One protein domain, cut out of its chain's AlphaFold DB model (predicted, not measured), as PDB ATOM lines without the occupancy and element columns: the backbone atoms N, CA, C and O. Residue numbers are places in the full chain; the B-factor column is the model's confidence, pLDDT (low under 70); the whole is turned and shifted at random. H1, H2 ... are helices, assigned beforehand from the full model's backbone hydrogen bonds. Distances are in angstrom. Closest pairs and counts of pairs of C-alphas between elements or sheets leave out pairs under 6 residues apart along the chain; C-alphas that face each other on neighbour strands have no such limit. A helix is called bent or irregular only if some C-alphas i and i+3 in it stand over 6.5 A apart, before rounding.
ATOM      1  N   GLY A 137      96.306 146.059 229.339       76.19
ATOM      2  CA  GLY A 137      95.994 146.219 227.918       76.19
ATOM      3  C   GLY A 137      95.289 147.560 227.652       76.19
ATOM      4  O   GLY A 137      94.810 148.191 228.600       76.19
ATOM      5  N   PRO A 138      95.156 147.998 226.386       83.50
ATOM      6  CA  PRO A 138      94.536 149.284 226.043       83.50
ATOM      7  C   PRO A 138      93.165 149.502 226.703       83.50
ATOM      8  O   PRO A 138      92.903 150.564 227.264       83.50
ATOM      9  N   LEU A 139      92.326 148.458 226.752       85.81
ATOM     10  CA  LEU A 139      91.027 148.498 227.430       85.81
ATOM     11  C   LEU A 139      91.141 148.692 228.952       85.81
ATOM     12  O   LEU A 139      90.377 149.456 229.536       85.81
ATOM     13  N   ASP A 140      92.085 148.014 229.609       82.94
ATOM     14  CA  ASP A 140      92.314 148.180 231.048       82.94
ATOM     15  C   ASP A 140      92.808 149.602 231.369       82.94
ATOM     16  O   ASP A 140      92.352 150.203 232.344       82.94
ATOM     17  N   ARG A 141      93.686 150.155 230.521       84.12
ATOM     18  CA  ARG A 141      94.175 151.537 230.628       84.12
ATOM     19  C   ARG A 141      93.048 152.549 230.454       84.12
ATOM     20  O   ARG A 141      92.901 153.436 231.292       84.12
ATOM     21  N   LEU A 142      92.192 152.365 229.446       87.06
ATOM     22  CA  LEU A 142      91.018 153.214 229.229       87.06
ATOM     23  C   LEU A 142      90.072 153.192 230.439       87.06
ATOM     24  O   LEU A 142      89.616 154.237 230.895       87.06
ATOM     25  N   ILE A 143      89.798 152.013 231.003       85.25
ATOM     26  CA  ILE A 143      88.927 151.888 232.183       85.25
ATOM     27  C   ILE A 143      89.558 152.560 233.412       85.25
ATOM     28  O   ILE A 143      88.855 153.203 234.193       85.25
ATOM     29  N   ASN A 144      90.873 152.432 233.598       80.75
ATOM     30  CA  ASN A 144      91.574 153.073 234.709       80.75
ATOM     31  C   ASN A 144      91.665 154.597 234.551       80.75
ATOM     32  O   ASN A 144      91.551 155.299 235.556       80.75
ATOM     33  N   ALA A 145      91.748 155.122 233.325       79.50
ATOM     34  CA  ALA A 145      91.748 156.561 233.054       79.50
ATOM     35  C   ALA A 145      90.525 157.293 233.642       79.50
ATOM     36  O   ALA A 145      90.627 158.447 234.050       79.50
ATOM     37  N   VAL A 146      89.379 156.613 233.776       72.75
ATOM     38  CA  VAL A 146      88.160 157.162 234.410       72.75
ATOM     39  C   VAL A 146      88.378 157.519 235.879       72.75
ATOM     40  O   VAL A 146      87.753 158.444 236.391       72.75
ATOM     41  N   LYS A 147      89.246 156.782 236.581       74.62
ATOM     42  CA  LYS A 147      89.522 157.004 238.008       74.62
ATOM     43  C   LYS A 147      90.401 158.231 238.244       74.62
ATOM     44  O   LYS A 147      90.433 158.739 239.360       74.62
ATOM     45  N   HIS A 148      91.092 158.706 237.210       75.75
ATOM     46  CA  HIS A 148      92.021 159.824 237.290       75.75
ATOM     47  C   HIS A 148      91.448 161.017 236.523       75.75
ATOM     48  O   HIS A 148      91.569 161.116 235.300       75.75
ATOM     49  N   SER A 149      90.835 161.948 237.259       65.56
ATOM     50  CA  SER A 149      90.193 163.157 236.719       65.56
ATOM     51  C   SER A 149      91.126 164.055 235.898       65.56
ATOM     52  O   SER A 149      90.647 164.863 235.111       65.56
ATOM     53  N   GLU A 150      92.441 163.910 236.068       75.25
ATOM     54  CA  GLU A 150      93.474 164.678 235.364       75.25
ATOM     55  C   GLU A 150      93.879 164.086 234.008       75.25
ATOM     56  O   GLU A 150      94.592 164.744 233.252       75.25
ATOM     57  N   THR A 151      93.441 162.864 233.672       80.88
ATOM     58  CA  THR A 151      93.763 162.258 232.370       80.88
ATOM     59  C   THR A 151      93.314 163.201 231.262       80.88
ATOM     60  O   THR A 151      92.181 163.666 231.321       80.88
ATOM     61  N   SER A 152      94.145 163.505 230.262       86.12
ATOM     62  CA  SER A 152      93.768 164.425 229.180       86.12
ATOM     63  C   SER A 152      92.814 163.763 228.175       86.12
ATOM     64  O   SER A 152      92.760 162.540 228.046       86.12
ATOM     65  N   ASN A 153      92.037 164.570 227.443       88.69
ATOM     66  CA  ASN A 153      91.179 164.047 226.373       88.69
ATOM     67  C   ASN A 153      91.999 163.436 225.221       88.69
ATOM     68  O   ASN A 153      91.530 162.492 224.598       88.69
ATOM     69  N   GLU A 154      93.209 163.939 224.972       87.88
ATOM     70  CA  GLU A 154      94.126 163.420 223.946       87.88
ATOM     71  C   GLU A 154      94.520 161.966 224.234       87.88
ATOM     72  O   GLU A 154      94.370 161.110 223.367       87.88
ATOM     73  N   ILE A 155      94.885 161.660 225.487       86.06
ATOM     74  CA  ILE A 155      95.222 160.293 225.916       86.06
ATOM     75  C   ILE A 155      94.034 159.347 225.703       86.06
ATOM     76  O   ILE A 155      94.204 158.226 225.229       86.06
ATOM     77  N   LEU A 156      92.812 159.787 226.024       88.88
ATOM     78  CA  LEU A 156      91.617 158.970 225.793       88.88
ATOM     79  C   LEU A 156      91.391 158.698 224.304       88.88
ATOM     80  O   LEU A 156      91.044 157.575 223.948       88.88
ATOM     81  N   VAL A 157      91.584 159.701 223.444       92.00
ATOM     82  CA  VAL A 157      91.449 159.543 221.988       92.00
ATOM     83  C   VAL A 157      92.439 158.508 221.461       92.00
ATOM     84  O   VAL A 157      92.043 157.617 220.710       92.00
ATOM     85  N   ASP A 158      93.695 158.566 221.898       89.81
ATOM     86  CA  ASP A 158      94.716 157.611 221.470       89.81
ATOM     87  C   ASP A 158      94.430 156.191 221.980       89.81
ATOM     88  O   ASP A 158      94.491 155.236 221.203       89.81
ATOM     89  N   LEU A 159      93.978 156.039 223.230       90.38
ATOM     90  CA  LEU A 159      93.544 154.741 223.762       90.38
ATOM     91  C   LEU A 159      92.363 154.157 222.976       90.38
ATOM     92  O   LEU A 159      92.349 152.961 222.689       90.38
ATOM     93  N   TRP A 160      91.385 154.977 222.584       93.56
ATOM     94  CA  TRP A 160      90.285 154.526 221.727       93.56
ATOM     95  C   TRP A 160      90.781 154.052 220.355       93.56
ATOM     96  O   TRP A 160      90.300 153.033 219.857       93.56
ATOM     97  N   ARG A 161      91.772 154.726 219.756       92.94
ATOM     98  CA  ARG A 161      92.388 154.281 218.492       92.94
ATOM     99  C   ARG A 161      93.095 152.940 218.637       92.94
ATOM    100  O   ARG A 161      92.960 152.094 217.757       92.94
ATOM    101  N   GLU A 162      93.830 152.739 219.726       90.81
ATOM    102  CA  GLU A 162      94.490 151.464 220.009       90.81
ATOM    103  C   GLU A 162      93.471 150.335 220.192       90.81
ATOM    104  O   GLU A 162      93.582 149.293 219.550       90.81
ATOM    105  N   ILE A 163      92.439 150.568 221.009       91.62
ATOM    106  CA  ILE A 163      91.380 149.593 221.306       91.62
ATOM    107  C   ILE A 163      90.654 149.159 220.032       91.62
ATOM    108  O   ILE A 163      90.464 147.968 219.808       91.62
ATOM    109  N   LEU A 164      90.264 150.103 219.172       89.62
ATOM    110  CA  LEU A 164      89.511 149.802 217.946       89.62
ATOM    111  C   LEU A 164      90.369 149.193 216.821       89.62
ATOM    112  O   LEU A 164      89.849 148.883 215.741       89.62
ATOM    113  N   ASN A 165      91.674 149.042 217.053       87.50
ATOM    114  CA  ASN A 165      92.598 148.306 216.194       87.50
ATOM    115  C   ASN A 165      93.074 146.988 216.839       87.50
ATOM    116  O   ASN A 165      93.795 146.228 216.192       87.50
ATOM    117  N   ASP A 166      92.665 146.693 218.077       85.75
ATOM    118  CA  ASP A 166      93.022 145.464 218.780       85.75
ATOM    119  C   ASP A 166      92.187 144.274 218.279       85.75
ATOM    120  O   ASP A 166      90.974 144.190 218.476       85.75
ATOM    121  N   THR A 167      92.856 143.311 217.644       80.56
ATOM    122  CA  THR A 167      92.234 142.071 217.148       80.56
ATOM    123  C   THR A 167      91.737 141.132 218.253       80.56
ATOM    124  O   THR A 167      90.962 140.222 217.965       80.56
ATOM    125  N   GLN A 168      92.176 141.326 219.501       83.75
ATOM    126  CA  GLN A 168      91.780 140.533 220.670       83.75
ATOM    127  C   GLN A 168      90.822 141.295 221.599       83.75
ATOM    128  O   GLN A 168      90.642 140.910 222.756       83.75
ATOM    129  N   LEU A 169      90.198 142.369 221.104       87.31
ATOM    130  CA  LEU A 169      89.284 143.198 221.878       87.31
ATOM    131  C   LEU A 169      88.120 142.388 222.472       87.31
ATOM    132  O   LEU A 169      87.294 141.816 221.761       87.31
ATOM    133  N   ASP A 170      87.992 142.446 223.796       89.44
ATOM    134  CA  ASP A 170      86.787 142.022 224.508       89.44
ATOM    135  C   ASP A 170      85.681 143.081 224.338       89.44
ATOM    136  O   ASP A 170      85.552 144.031 225.120       89.44
ATOM    137  N   VAL A 171      84.900 142.927 223.263       91.62
ATOM    138  CA  VAL A 171      83.829 143.852 222.861       91.62
ATOM    139  C   VAL A 171      82.755 143.993 223.940       91.62
ATOM    140  O   VAL A 171      82.311 145.104 224.230       91.62
ATOM    141  N   GLU A 172      82.360 142.899 224.589       92.31
ATOM    142  CA  GLU A 172      81.310 142.927 225.613       92.31
ATOM    143  C   GLU A 172      81.776 143.667 226.869       92.31
ATOM    144  O   GLU A 172      81.043 144.479 227.453       92.31
ATOM    145  N   ARG A 173      83.041 143.472 227.256       91.94
ATOM    146  CA  ARG A 173      83.650 144.248 228.334       91.94
ATOM    147  C   ARG A 173      83.755 145.725 227.971       91.94
ATOM    148  O   ARG A 173      83.471 146.561 228.835       91.94
ATOM    149  N   LEU A 174      84.116 146.065 226.733       92.62
ATOM    150  CA  LEU A 174      84.143 147.451 226.265       92.62
ATOM    151  C   LEU A 174      82.747 148.088 226.331       92.62
ATOM    152  O   LEU A 174      82.596 149.112 226.996       92.62
ATOM    153  N   LYS A 175      81.721 147.458 225.739       93.50
ATOM    154  CA  LYS A 175      80.325 147.939 225.764       93.50
ATOM    155  C   LYS A 175      79.849 148.215 227.188       93.50
ATOM    156  O   LYS A 175      79.323 149.289 227.480       93.50
ATOM    157  N   LYS A 176      80.075 147.270 228.106       93.12
ATOM    158  CA  LYS A 176      79.676 147.406 229.514       93.12
ATOM    159  C   LYS A 176      80.331 148.609 230.195       93.12
ATOM    160  O   LYS A 176      79.665 149.317 230.947       93.12
ATOM    161  N   ASN A 177      81.622 148.835 229.956       91.50
ATOM    162  CA  ASN A 177      82.341 149.952 230.569       91.50
ATOM    163  C   ASN A 177      81.996 151.289 229.905       91.50
ATOM    164  O   ASN A 177      81.780 152.260 230.625       91.50
ATOM    165  N   ALA A 178      81.849 151.328 228.580       92.25
ATOM    166  CA  ALA A 178      81.428 152.513 227.836       92.25
ATOM    167  C   ALA A 178      80.028 152.996 228.246       92.25
ATOM    168  O   ALA A 178      79.799 154.199 228.324       92.25
ATOM    169  N   ARG A 179      79.107 152.083 228.588       92.00
ATOM    170  CA  ARG A 179      77.786 152.444 229.136       92.00
ATOM    171  C   ARG A 179      77.849 152.972 230.570       92.00
ATOM    172  O   ARG A 179      77.026 153.791 230.958       92.00
ATOM    173  N   LYS A 180      78.788 152.468 231.377       90.31
ATOM    174  CA  LYS A 180      78.870 152.754 232.819       90.31
ATOM    175  C   LYS A 180      79.683 154.009 233.146       90.31
ATOM    176  O   LYS A 180      79.449 154.627 234.182       90.31
ATOM    177  N   HIS A 181      80.668 154.337 232.319       90.38
ATOM    178  CA  HIS A 181      81.674 155.350 232.604       90.38
ATOM    179  C   HIS A 181      81.722 156.424 231.516       90.38
ATOM    180  O   HIS A 181      81.518 156.130 230.340       90.38
ATOM    181  N   ASP A 182      82.050 157.656 231.911       92.31
ATOM    182  CA  ASP A 182      82.188 158.801 231.007       92.31
ATOM    183  C   ASP A 182      83.523 158.733 230.242       92.31
ATOM    184  O   ASP A 182      84.499 159.411 230.567       92.31
ATOM    185  N   LEU A 183      83.576 157.841 229.253       92.06
ATOM    186  CA  LEU A 183      84.784 157.471 228.507       92.06
ATOM    187  C   LEU A 183      84.954 158.200 227.172       92.06
ATOM    188  O   LEU A 183      86.007 158.083 226.545       92.06
ATOM    189  N   ILE A 184      83.926 158.910 226.713       93.81
ATOM    190  CA  ILE A 184      83.865 159.441 225.353       93.81
ATOM    191  C   ILE A 184      84.002 160.960 225.415       93.81
ATOM    192  O   ILE A 184      83.077 161.630 225.882       93.81
ATOM    193  N   PRO A 185      85.148 161.520 224.994       93.88
ATOM    194  CA  PRO A 185      85.370 162.956 225.040       93.88
ATOM    195  C   PRO A 185      84.592 163.685 223.936       93.88
ATOM    196  O   PRO A 185      84.616 163.291 222.768       93.88
ATOM    197  N   VAL A 186      83.921 164.777 224.304       93.25
ATOM    198  CA  VAL A 186      83.092 165.589 223.395       93.25
ATOM    199  C   VAL A 186      83.802 166.882 222.986       93.25
ATOM    200  O   VAL A 186      84.632 167.390 223.739       93.25
ATOM    201  N   LYS A 187      83.498 167.420 221.793       90.25
ATOM    202  CA  LYS A 187      84.107 168.676 221.303       90.25
ATOM    203  C   LYS A 187      83.705 169.879 222.154       90.25
ATOM    204  O   LYS A 187      84.549 170.700 222.499       90.25
ATOM    205  N   ASN A 188      82.419 169.958 222.487       87.19
ATOM    206  CA  ASN A 188      81.835 171.018 223.296       87.19
ATOM    207  C   ASN A 188      81.244 170.418 224.576       87.19
ATOM    208  O   ASN A 188      80.683 169.322 224.508       87.19
ATOM    209  N   PRO A 189      81.325 171.113 225.724       86.69
ATOM    210  CA  PRO A 189      80.658 170.669 226.939       86.69
ATOM    211  C   PRO A 189      79.154 170.480 226.712       86.69
ATOM    212  O   PRO A 189      78.494 171.335 226.119       86.69
ATOM    213  N   CYS A 190      78.616 169.372 227.215       88.19
ATOM    214  CA  CYS A 190      77.181 169.113 227.224       88.19
ATOM    215  C   CYS A 190      76.433 170.138 228.096       88.19
ATOM    216  O   CYS A 190      77.031 170.856 228.902       88.19
ATOM    217  N   CYS A 191      75.100 170.173 228.004       84.00
ATOM    218  CA  CYS A 191      74.279 171.087 228.811       84.00
ATOM    219  C   CYS A 191      74.412 170.889 230.333       84.00
ATOM    220  O   CYS A 191      74.086 171.793 231.097       84.00
ATOM    221  N   ASP A 192      74.889 169.724 230.772       84.31
ATOM    222  CA  ASP A 192      75.215 169.399 232.161       84.31
ATOM    223  C   ASP A 192      76.677 169.710 232.539       84.31
ATOM    224  O   ASP A 192      77.135 169.327 233.612       84.31
ATOM    225  N   GLY A 193      77.419 170.397 231.664       86.19
ATOM    226  CA  GLY A 193      78.813 170.799 231.869       86.19
ATOM    227  C   GLY A 193      79.835 169.683 231.646       86.19
ATOM    228  O   GLY A 193      81.038 169.921 231.754       86.19
ATOM    229  N   LYS A 194      79.388 168.465 231.321       88.19
ATOM    230  CA  LYS A 194      80.281 167.332 231.088       88.19
ATOM    231  C   LYS A 194      81.063 167.491 229.787       88.19
ATOM    232  O   LYS A 194      80.498 167.768 228.735       88.19
ATOM    233  N   THR A 195      82.366 167.245 229.862       90.81
ATOM    234  CA  THR A 195      83.284 167.182 228.708       90.81
ATOM    235  C   THR A 195      83.564 165.747 228.255       90.81
ATOM    236  O   THR A 195      84.261 165.526 227.261       90.81
ATOM    237  N   ARG A 196      83.011 164.766 228.978       92.25
ATOM    238  CA  ARG A 196      83.039 163.336 228.666       92.25
ATOM    239  C   ARG A 196      81.696 162.712 228.992       92.25
ATOM    240  O   ARG A 196      81.078 163.081 229.988       92.25
ATOM    241  N   ILE A 197      81.277 161.749 228.185       93.12
ATOM    242  CA  ILE A 197      79.994 161.058 228.339       93.12
ATOM    243  C   ILE A 197      80.158 159.547 228.174       93.12
ATOM    244  O   ILE A 197      81.135 159.069 227.594       93.12
ATOM    245  N   GLY A 198      79.209 158.783 228.709       93.75
ATOM    246  CA  GLY A 198      79.054 157.365 228.390       93.75
ATOM    247  C   GLY A 198      78.417 157.146 227.014       93.75
ATOM    248  O   GLY A 198      77.784 158.039 226.447       93.75
ATOM    249  N   SER A 199      78.529 155.926 226.492       94.00
ATOM    250  CA  SER A 199      77.988 155.557 225.178       94.00
ATOM    251  C   SER A 199      76.462 155.629 225.099       94.00
ATOM    252  O   SER A 199      75.918 155.764 224.008       94.00
ATOM    253  N   THR A 200      75.756 155.596 226.234       94.12
ATOM    254  CA  THR A 200      74.292 155.740 226.278       94.12
ATOM    255  C   THR A 200      73.818 157.120 225.833       94.12
ATOM    256  O   THR A 200      72.666 157.255 225.444       94.12
ATOM    257  N   ARG A 201      74.685 158.141 225.834       93.62
ATOM    258  CA  ARG A 201      74.352 159.506 225.393       93.62
ATOM    259  C   ARG A 201      74.699 159.784 223.928       93.62
ATOM    260  O   ARG A 201      74.577 160.928 223.496       93.62
ATOM    261  N   LEU A 202      75.132 158.771 223.175       93.81
ATOM    262  CA  LEU A 202      75.509 158.927 221.772       93.81
ATOM    263  C   LEU A 202      74.353 158.676 220.801       93.81
ATOM    264  O   LEU A 202      73.475 157.849 221.052       93.81
ATOM    265  N   LEU A 203      74.418 159.369 219.665       92.94
ATOM    266  CA  LEU A 203      73.581 159.164 218.484       92.94
ATOM    267  C   LEU A 203      74.467 159.007 217.249       92.94
ATOM    268  O   LEU A 203      75.454 159.729 217.102       92.94
ATOM    269  N   SER A 204      74.144 158.067 216.363       89.06
ATOM    270  CA  SER A 204      74.942 157.841 215.152       89.06
ATOM    271  C   SER A 204      74.642 158.849 214.035       89.06
ATOM    272  O   SER A 204      75.512 159.094 213.201       89.06
ATOM    273  N   GLY A 205      73.447 159.453 214.026       73.69
ATOM    274  CA  GLY A 205      73.035 160.444 213.028       73.69
ATOM    275  C   GLY A 205      73.394 161.890 213.386       73.69
ATOM    276  O   GLY A 205      73.758 162.209 214.517       73.69
ATOM    277  N   ASN A 206      73.283 162.778 212.395       62.19
ATOM    278  CA  ASN A 206      73.478 164.214 212.589       62.19
ATOM    279  C   ASN A 206      72.225 164.852 213.210       62.19
ATOM    280  O   ASN A 206      71.091 164.524 212.847       62.19
ATOM    281  N   SER A 207      72.437 165.843 214.079       53.72
ATOM    282  CA  SER A 207      71.395 166.610 214.783       53.72
ATOM    283  C   SER A 207      70.365 167.291 213.862       53.72
ATOM    284  O   SER A 207      69.286 167.670 214.315       53.72
ATOM    285  N   SER A 208      70.644 167.399 212.559       48.62
ATOM    286  CA  SER A 208      69.779 168.019 211.551       48.62
ATOM    287  C   SER A 208      68.636 167.138 211.015       48.62
ATOM    288  O   SER A 208      67.737 167.668 210.370       48.62
ATOM    289  N   GLN A 209      68.591 165.825 211.294       51.44
ATOM    290  CA  GLN A 209      67.542 164.914 210.778       51.44
ATOM    291  C   GLN A 209      66.301 164.767 211.690       51.44
ATOM    292  O   GLN A 209      65.634 163.731 211.694       51.44
ATOM    293  N   GLY A 210      65.970 165.783 212.492       52.38
ATOM    294  CA  GLY A 210      64.824 165.721 213.415       52.38
ATOM    295  C   GLY A 210      65.064 164.848 214.655       52.38
ATOM    296  O   GLY A 210      64.113 164.407 215.304       52.38
ATOM    297  N   GLN A 211      66.331 164.599 214.989       65.06
ATOM    298  CA  GLN A 211      66.743 163.901 216.204       65.06
ATOM    299  C   GLN A 211      66.731 164.870 217.387       65.06
ATOM    300  O   GLN A 211      67.267 165.975 217.306       65.06
ATOM    301  N   PHE A 212      66.107 164.473 218.500       75.75
ATOM    302  CA  PHE A 212      66.101 165.290 219.711       75.75
ATOM    303  C   PHE A 212      67.390 165.037 220.483       75.75
ATOM    304  O   PHE A 212      67.499 164.054 221.209       75.75
ATOM    305  N   ASP A 213      68.342 165.955 220.359       83.69
ATOM    306  CA  ASP A 213      69.587 165.973 221.136       83.69
ATOM    307  C   ASP A 213      69.385 166.445 222.594       83.69
ATOM    308  O   ASP A 213      70.311 166.486 223.403       83.69
ATOM    309  N   PHE A 214      68.158 166.863 222.919       87.94
ATOM    310  CA  PHE A 214      67.773 167.519 224.161       87.94
ATOM    311  C   PHE A 214      68.719 168.660 224.571       87.94
ATOM    312  O   PHE A 214      69.090 168.770 225.739       87.94
ATOM    313  N   LYS A 215      69.051 169.551 223.621       83.38
ATOM    314  CA  LYS A 215      69.901 170.736 223.839       83.38
ATOM    315  C   LYS A 215      71.347 170.353 224.196       83.38
ATOM    316  O   LYS A 215      71.932 170.913 225.121       83.38
ATOM    317  N   GLY A 216      71.910 169.381 223.481       85.19
ATOM    318  CA  GLY A 216      73.257 168.863 223.722       85.19
ATOM    319  C   GLY A 216      73.391 167.953 224.948       85.19
ATOM    320  O   GLY A 216      74.506 167.745 225.434       85.19
ATOM    321  N   PHE A 217      72.284 167.419 225.482       90.00
ATOM    322  CA  PHE A 217      72.374 166.316 226.440       90.00
ATOM    323  C   PHE A 217      72.807 165.035 225.722       90.00
ATOM    324  O   PHE A 217      73.700 164.341 226.197       90.00
ATOM    325  N   LEU A 218      72.216 164.727 224.572       92.19
ATOM    326  CA  LEU A 218      72.712 163.688 223.676       92.19
ATOM    327  C   LEU A 218      73.669 164.316 222.667       92.19
ATOM    328  O   LEU A 218      73.528 165.486 222.314       92.19
ATOM    329  N   VAL A 219      74.653 163.542 222.224       92.12
ATOM    330  CA  VAL A 219      75.725 164.028 221.351       92.12
ATOM    331  C   VAL A 219      75.869 163.090 220.164       92.12
ATOM    332  O   VAL A 219      75.969 161.874 220.331       92.12
ATOM    333  N   ALA A 220      75.885 163.647 218.955       91.38
ATOM    334  CA  ALA A 220      76.184 162.868 217.764       91.38
ATOM    335  C   ALA A 220      77.639 162.382 217.809       91.38
ATOM    336  O   ALA A 220      78.528 163.122 218.231       91.38
ATOM    337  N   VAL A 221      77.929 161.168 217.330       91.62
ATOM    338  CA  VAL A 221      79.315 160.653 217.306       91.62
ATOM    339  C   VAL A 221      80.243 161.592 216.518       91.62
ATOM    340  O   VAL A 221      81.387 161.810 216.920       91.62
ATOM    341  N   ALA A 222      79.728 162.228 215.463       88.56
ATOM    342  CA  ALA A 222      80.435 163.237 214.670       88.56
ATOM    343  C   ALA A 222      80.838 164.499 215.470       88.56
ATOM    344  O   ALA A 222      81.813 165.173 215.121       88.56
ATOM    345  N   ASP A 223      80.145 164.793 216.571       89.38
ATOM    346  CA  ASP A 223      80.404 165.933 217.458       89.38
ATOM    347  C   ASP A 223      81.315 165.574 218.650       89.38
ATOM    348  O   ASP A 223      81.587 166.399 219.529       89.38
ATOM    349  N   THR A 224      81.854 164.354 218.667       93.19
ATOM    350  CA  THR A 224      82.869 163.917 219.634       93.19
ATOM    351  C   THR A 224      84.290 164.188 219.133       93.19
ATOM    352  O   THR A 224      84.506 164.478 217.953       93.19
ATOM    353  N   LEU A 225      85.294 164.061 220.009       93.56
ATOM    354  CA  LEU A 225      86.702 164.052 219.581       93.56
ATOM    355  C   LEU A 225      87.109 162.738 218.883       93.56
ATOM    356  O   LEU A 225      88.237 162.637 218.418       93.56
ATOM    357  N   LEU A 226      86.199 161.760 218.794       93.56
ATOM    358  CA  LEU A 226      86.386 160.466 218.124       93.56
ATOM    359  C   LEU A 226      85.658 160.404 216.769       93.56
ATOM    360  O   LEU A 226      85.309 159.324 216.293       93.56
ATOM    361  N   ALA A 227      85.371 161.558 216.161       91.56
ATOM    362  CA  ALA A 227      84.613 161.640 214.914       91.56
ATOM    363  C   ALA A 227      85.273 160.860 213.755       91.56
ATOM    364  O   ALA A 227      84.573 160.322 212.902       91.56
ATOM    365  N   ASP A 228      86.604 160.745 213.750       92.44
ATOM    366  CA  ASP A 228      87.383 159.930 212.807       92.44
ATOM    367  C   ASP A 228      87.140 158.418 212.962       92.44
ATOM    368  O   ASP A 228      87.337 157.656 212.017       92.44
ATOM    369  N   LEU A 229      86.670 157.980 214.131       92.12
ATOM    370  CA  LEU A 229      86.382 156.581 214.461       92.12
ATOM    371  C   LEU A 229      84.879 156.265 214.439       92.12
ATOM    372  O   LEU A 229      84.480 155.169 214.842       92.12
ATOM    373  N   ALA A 230      84.044 157.200 213.974       90.50
ATOM    374  CA  ALA A 230      82.596 157.138 214.134       90.50
ATOM    375  C   ALA A 230      81.980 155.829 213.623       90.50
ATOM    376  O   ALA A 230      81.231 155.188 214.353       90.50
ATOM    377  N   THR A 231      82.344 155.380 212.418       90.88
ATOM    378  CA  THR A 231      81.801 154.148 211.823       90.88
ATOM    379  C   THR A 231      82.052 152.921 212.700       90.88
ATOM    380  O   THR A 231      81.117 152.187 213.010       90.88
ATOM    381  N   LYS A 232      83.296 152.736 213.169       92.06
ATOM    382  CA  LYS A 232      83.662 151.610 214.044       92.06
ATOM    383  C   LYS A 232      82.961 151.699 215.399       92.06
ATOM    384  O   LYS A 232      82.539 150.681 215.935       92.06
ATOM    385  N   LEU A 233      82.842 152.904 215.959       92.94
ATOM    386  CA  LEU A 233      82.165 153.121 217.240       92.94
ATOM    387  C   LEU A 233      80.673 152.806 217.157       92.94
ATOM    388  O   LEU A 233      80.155 152.146 218.052       92.94
ATOM    389  N   VAL A 234      80.000 153.256 216.097       92.94
ATOM    390  CA  VAL A 234      78.571 152.994 215.879       92.94
ATOM    391  C   VAL A 234      78.308 151.496 215.783       92.94
ATOM    392  O   VAL A 234      77.391 151.007 216.439       92.94
ATOM    393  N   GLU A 235      79.148 150.771 215.044       92.50
ATOM    394  CA  GLU A 235      79.050 149.319 214.894       92.50
ATOM    395  C   GLU A 235      79.330 148.578 216.212       92.50
ATOM    396  O   GLU A 235      78.504 147.797 216.678       92.50
ATOM    397  N   ILE A 236      80.469 148.851 216.858       93.81
ATOM    398  CA  ILE A 236      80.914 148.108 218.048       93.81
ATOM    399  C   ILE A 236      80.062 148.423 219.279       93.81
ATOM    400  O   ILE A 236      79.825 147.536 220.096       93.81
ATOM    401  N   LEU A 237      79.623 149.673 219.454       94.38
ATOM    402  CA  LEU A 237      78.838 150.092 220.622       94.38
ATOM    403  C   LEU A 237      77.324 150.042 220.385       94.38
ATOM    404  O   LEU A 237      76.582 150.335 221.325       94.38
ATOM    405  N   GLU A 238      76.884 149.650 219.184       93.94
ATOM    406  CA  GLU A 238      75.471 149.578 218.779       93.94
ATOM    407  C   GLU A 238      74.752 150.917 219.012       93.94
ATOM    408  O   GLU A 238      73.728 151.000 219.694       93.94
ATOM    409  N   ILE A 239      75.344 152.001 218.502       92.75
ATOM    410  CA  ILE A 239      74.850 153.360 218.754       92.75
ATOM    411  C   ILE A 239      73.578 153.595 217.926       92.75
ATOM    412  O   ILE A 239      73.619 153.438 216.703       92.75
ATOM    413  N   PRO A 240      72.461 154.003 218.554       91.81
ATOM    414  CA  PRO A 240      71.201 154.175 217.851       91.81
ATOM    415  C   PRO A 240      71.232 155.385 216.912       91.81
ATOM    416  O   PRO A 240      71.840 156.416 217.206       91.81
ATOM    417  N   GLU A 241      70.508 155.273 215.798       88.00
ATOM    418  CA  GLU A 241      70.313 156.387 214.866       88.00
ATOM    419  C   GLU A 241      69.411 157.467 215.439       88.00
ATOM    420  O   GLU A 241      69.637 158.635 215.174       88.00
ATOM    421  N   ARG A 242      68.392 157.105 216.220       87.88
ATOM    422  CA  ARG A 242      67.414 158.047 216.775       87.88
ATOM    423  C   ARG A 242      67.396 157.973 218.292       87.88
ATOM    424  O   ARG A 242      67.712 156.940 218.874       87.88
ATOM    425  N   THR A 243      66.954 159.063 218.908       91.25
ATOM    426  CA  THR A 243      66.734 159.145 220.350       91.25
ATOM    427  C   THR A 243      65.825 158.017 220.829       91.25
ATOM    428  O   THR A 243      64.687 157.899 220.371       91.25
ATOM    429  N   THR A 244      66.314 157.206 221.763       91.94
ATOM    430  CA  THR A 244      65.555 156.086 222.333       91.94
ATOM    431  C   THR A 244      64.767 156.507 223.574       91.94
ATOM    432  O   THR A 244      65.038 157.534 224.203       91.94
TER     433      THR A 244
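What this domain is: This is residues 137 to 244 of the 754 residues of the protein "DUF3883 domain-containing protein" of Candidatus Competibacteraceae bacterium (UniProt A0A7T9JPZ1). With little regular structure, this domain sets a helical hairpin, H1 and H2, at one end, H3 and H4 next to it, and a long looped stretch, residues 181 to 226, reaching from the middle to the other end. The 108 printed residues include four named helices, H1 to H4 in chain order, and no named strand; the class is all helix, with 40 residues in named elements. It is compact, radius of gyration of the C-alphas 13.1 A, spanning 39 by 28 by 22 A.

Where its parts are: Find C-alpha 153 at (91.179, 164.047, 226.373); from there H2, residues 153 to 163, runs 15.3 A. H1 is residues 138 to 145, 10.5 A; H3 is residues 171 to 180, 14.2 A. H4, residues 227 to 237, 14.1 A, ends at (78.838, 150.092, 220.622) and is irregular: C-alphas 228 and 231 are 8.1 A apart.

How they stand to each other: H2 touches H1, closest C-alphas Ile 163 and Pro 138, 5.7 A, at a shallow tilt of 26 degrees, opposite ways. H3 and H4 only just touch, with 3 pairs of C-alphas within 8 A, closest Lys 175 and Leu 237, 5.8 A. Every O i to N i+4 pair is within hydrogen-bond range in H1, H2 and H3; in H4, 5 of 7.

The domain as a whole: The printed part has no cut. The link H3 to H4 is long, 46 residues. Look for pLDDT under 70 at residue 149 and residues 206 to 211.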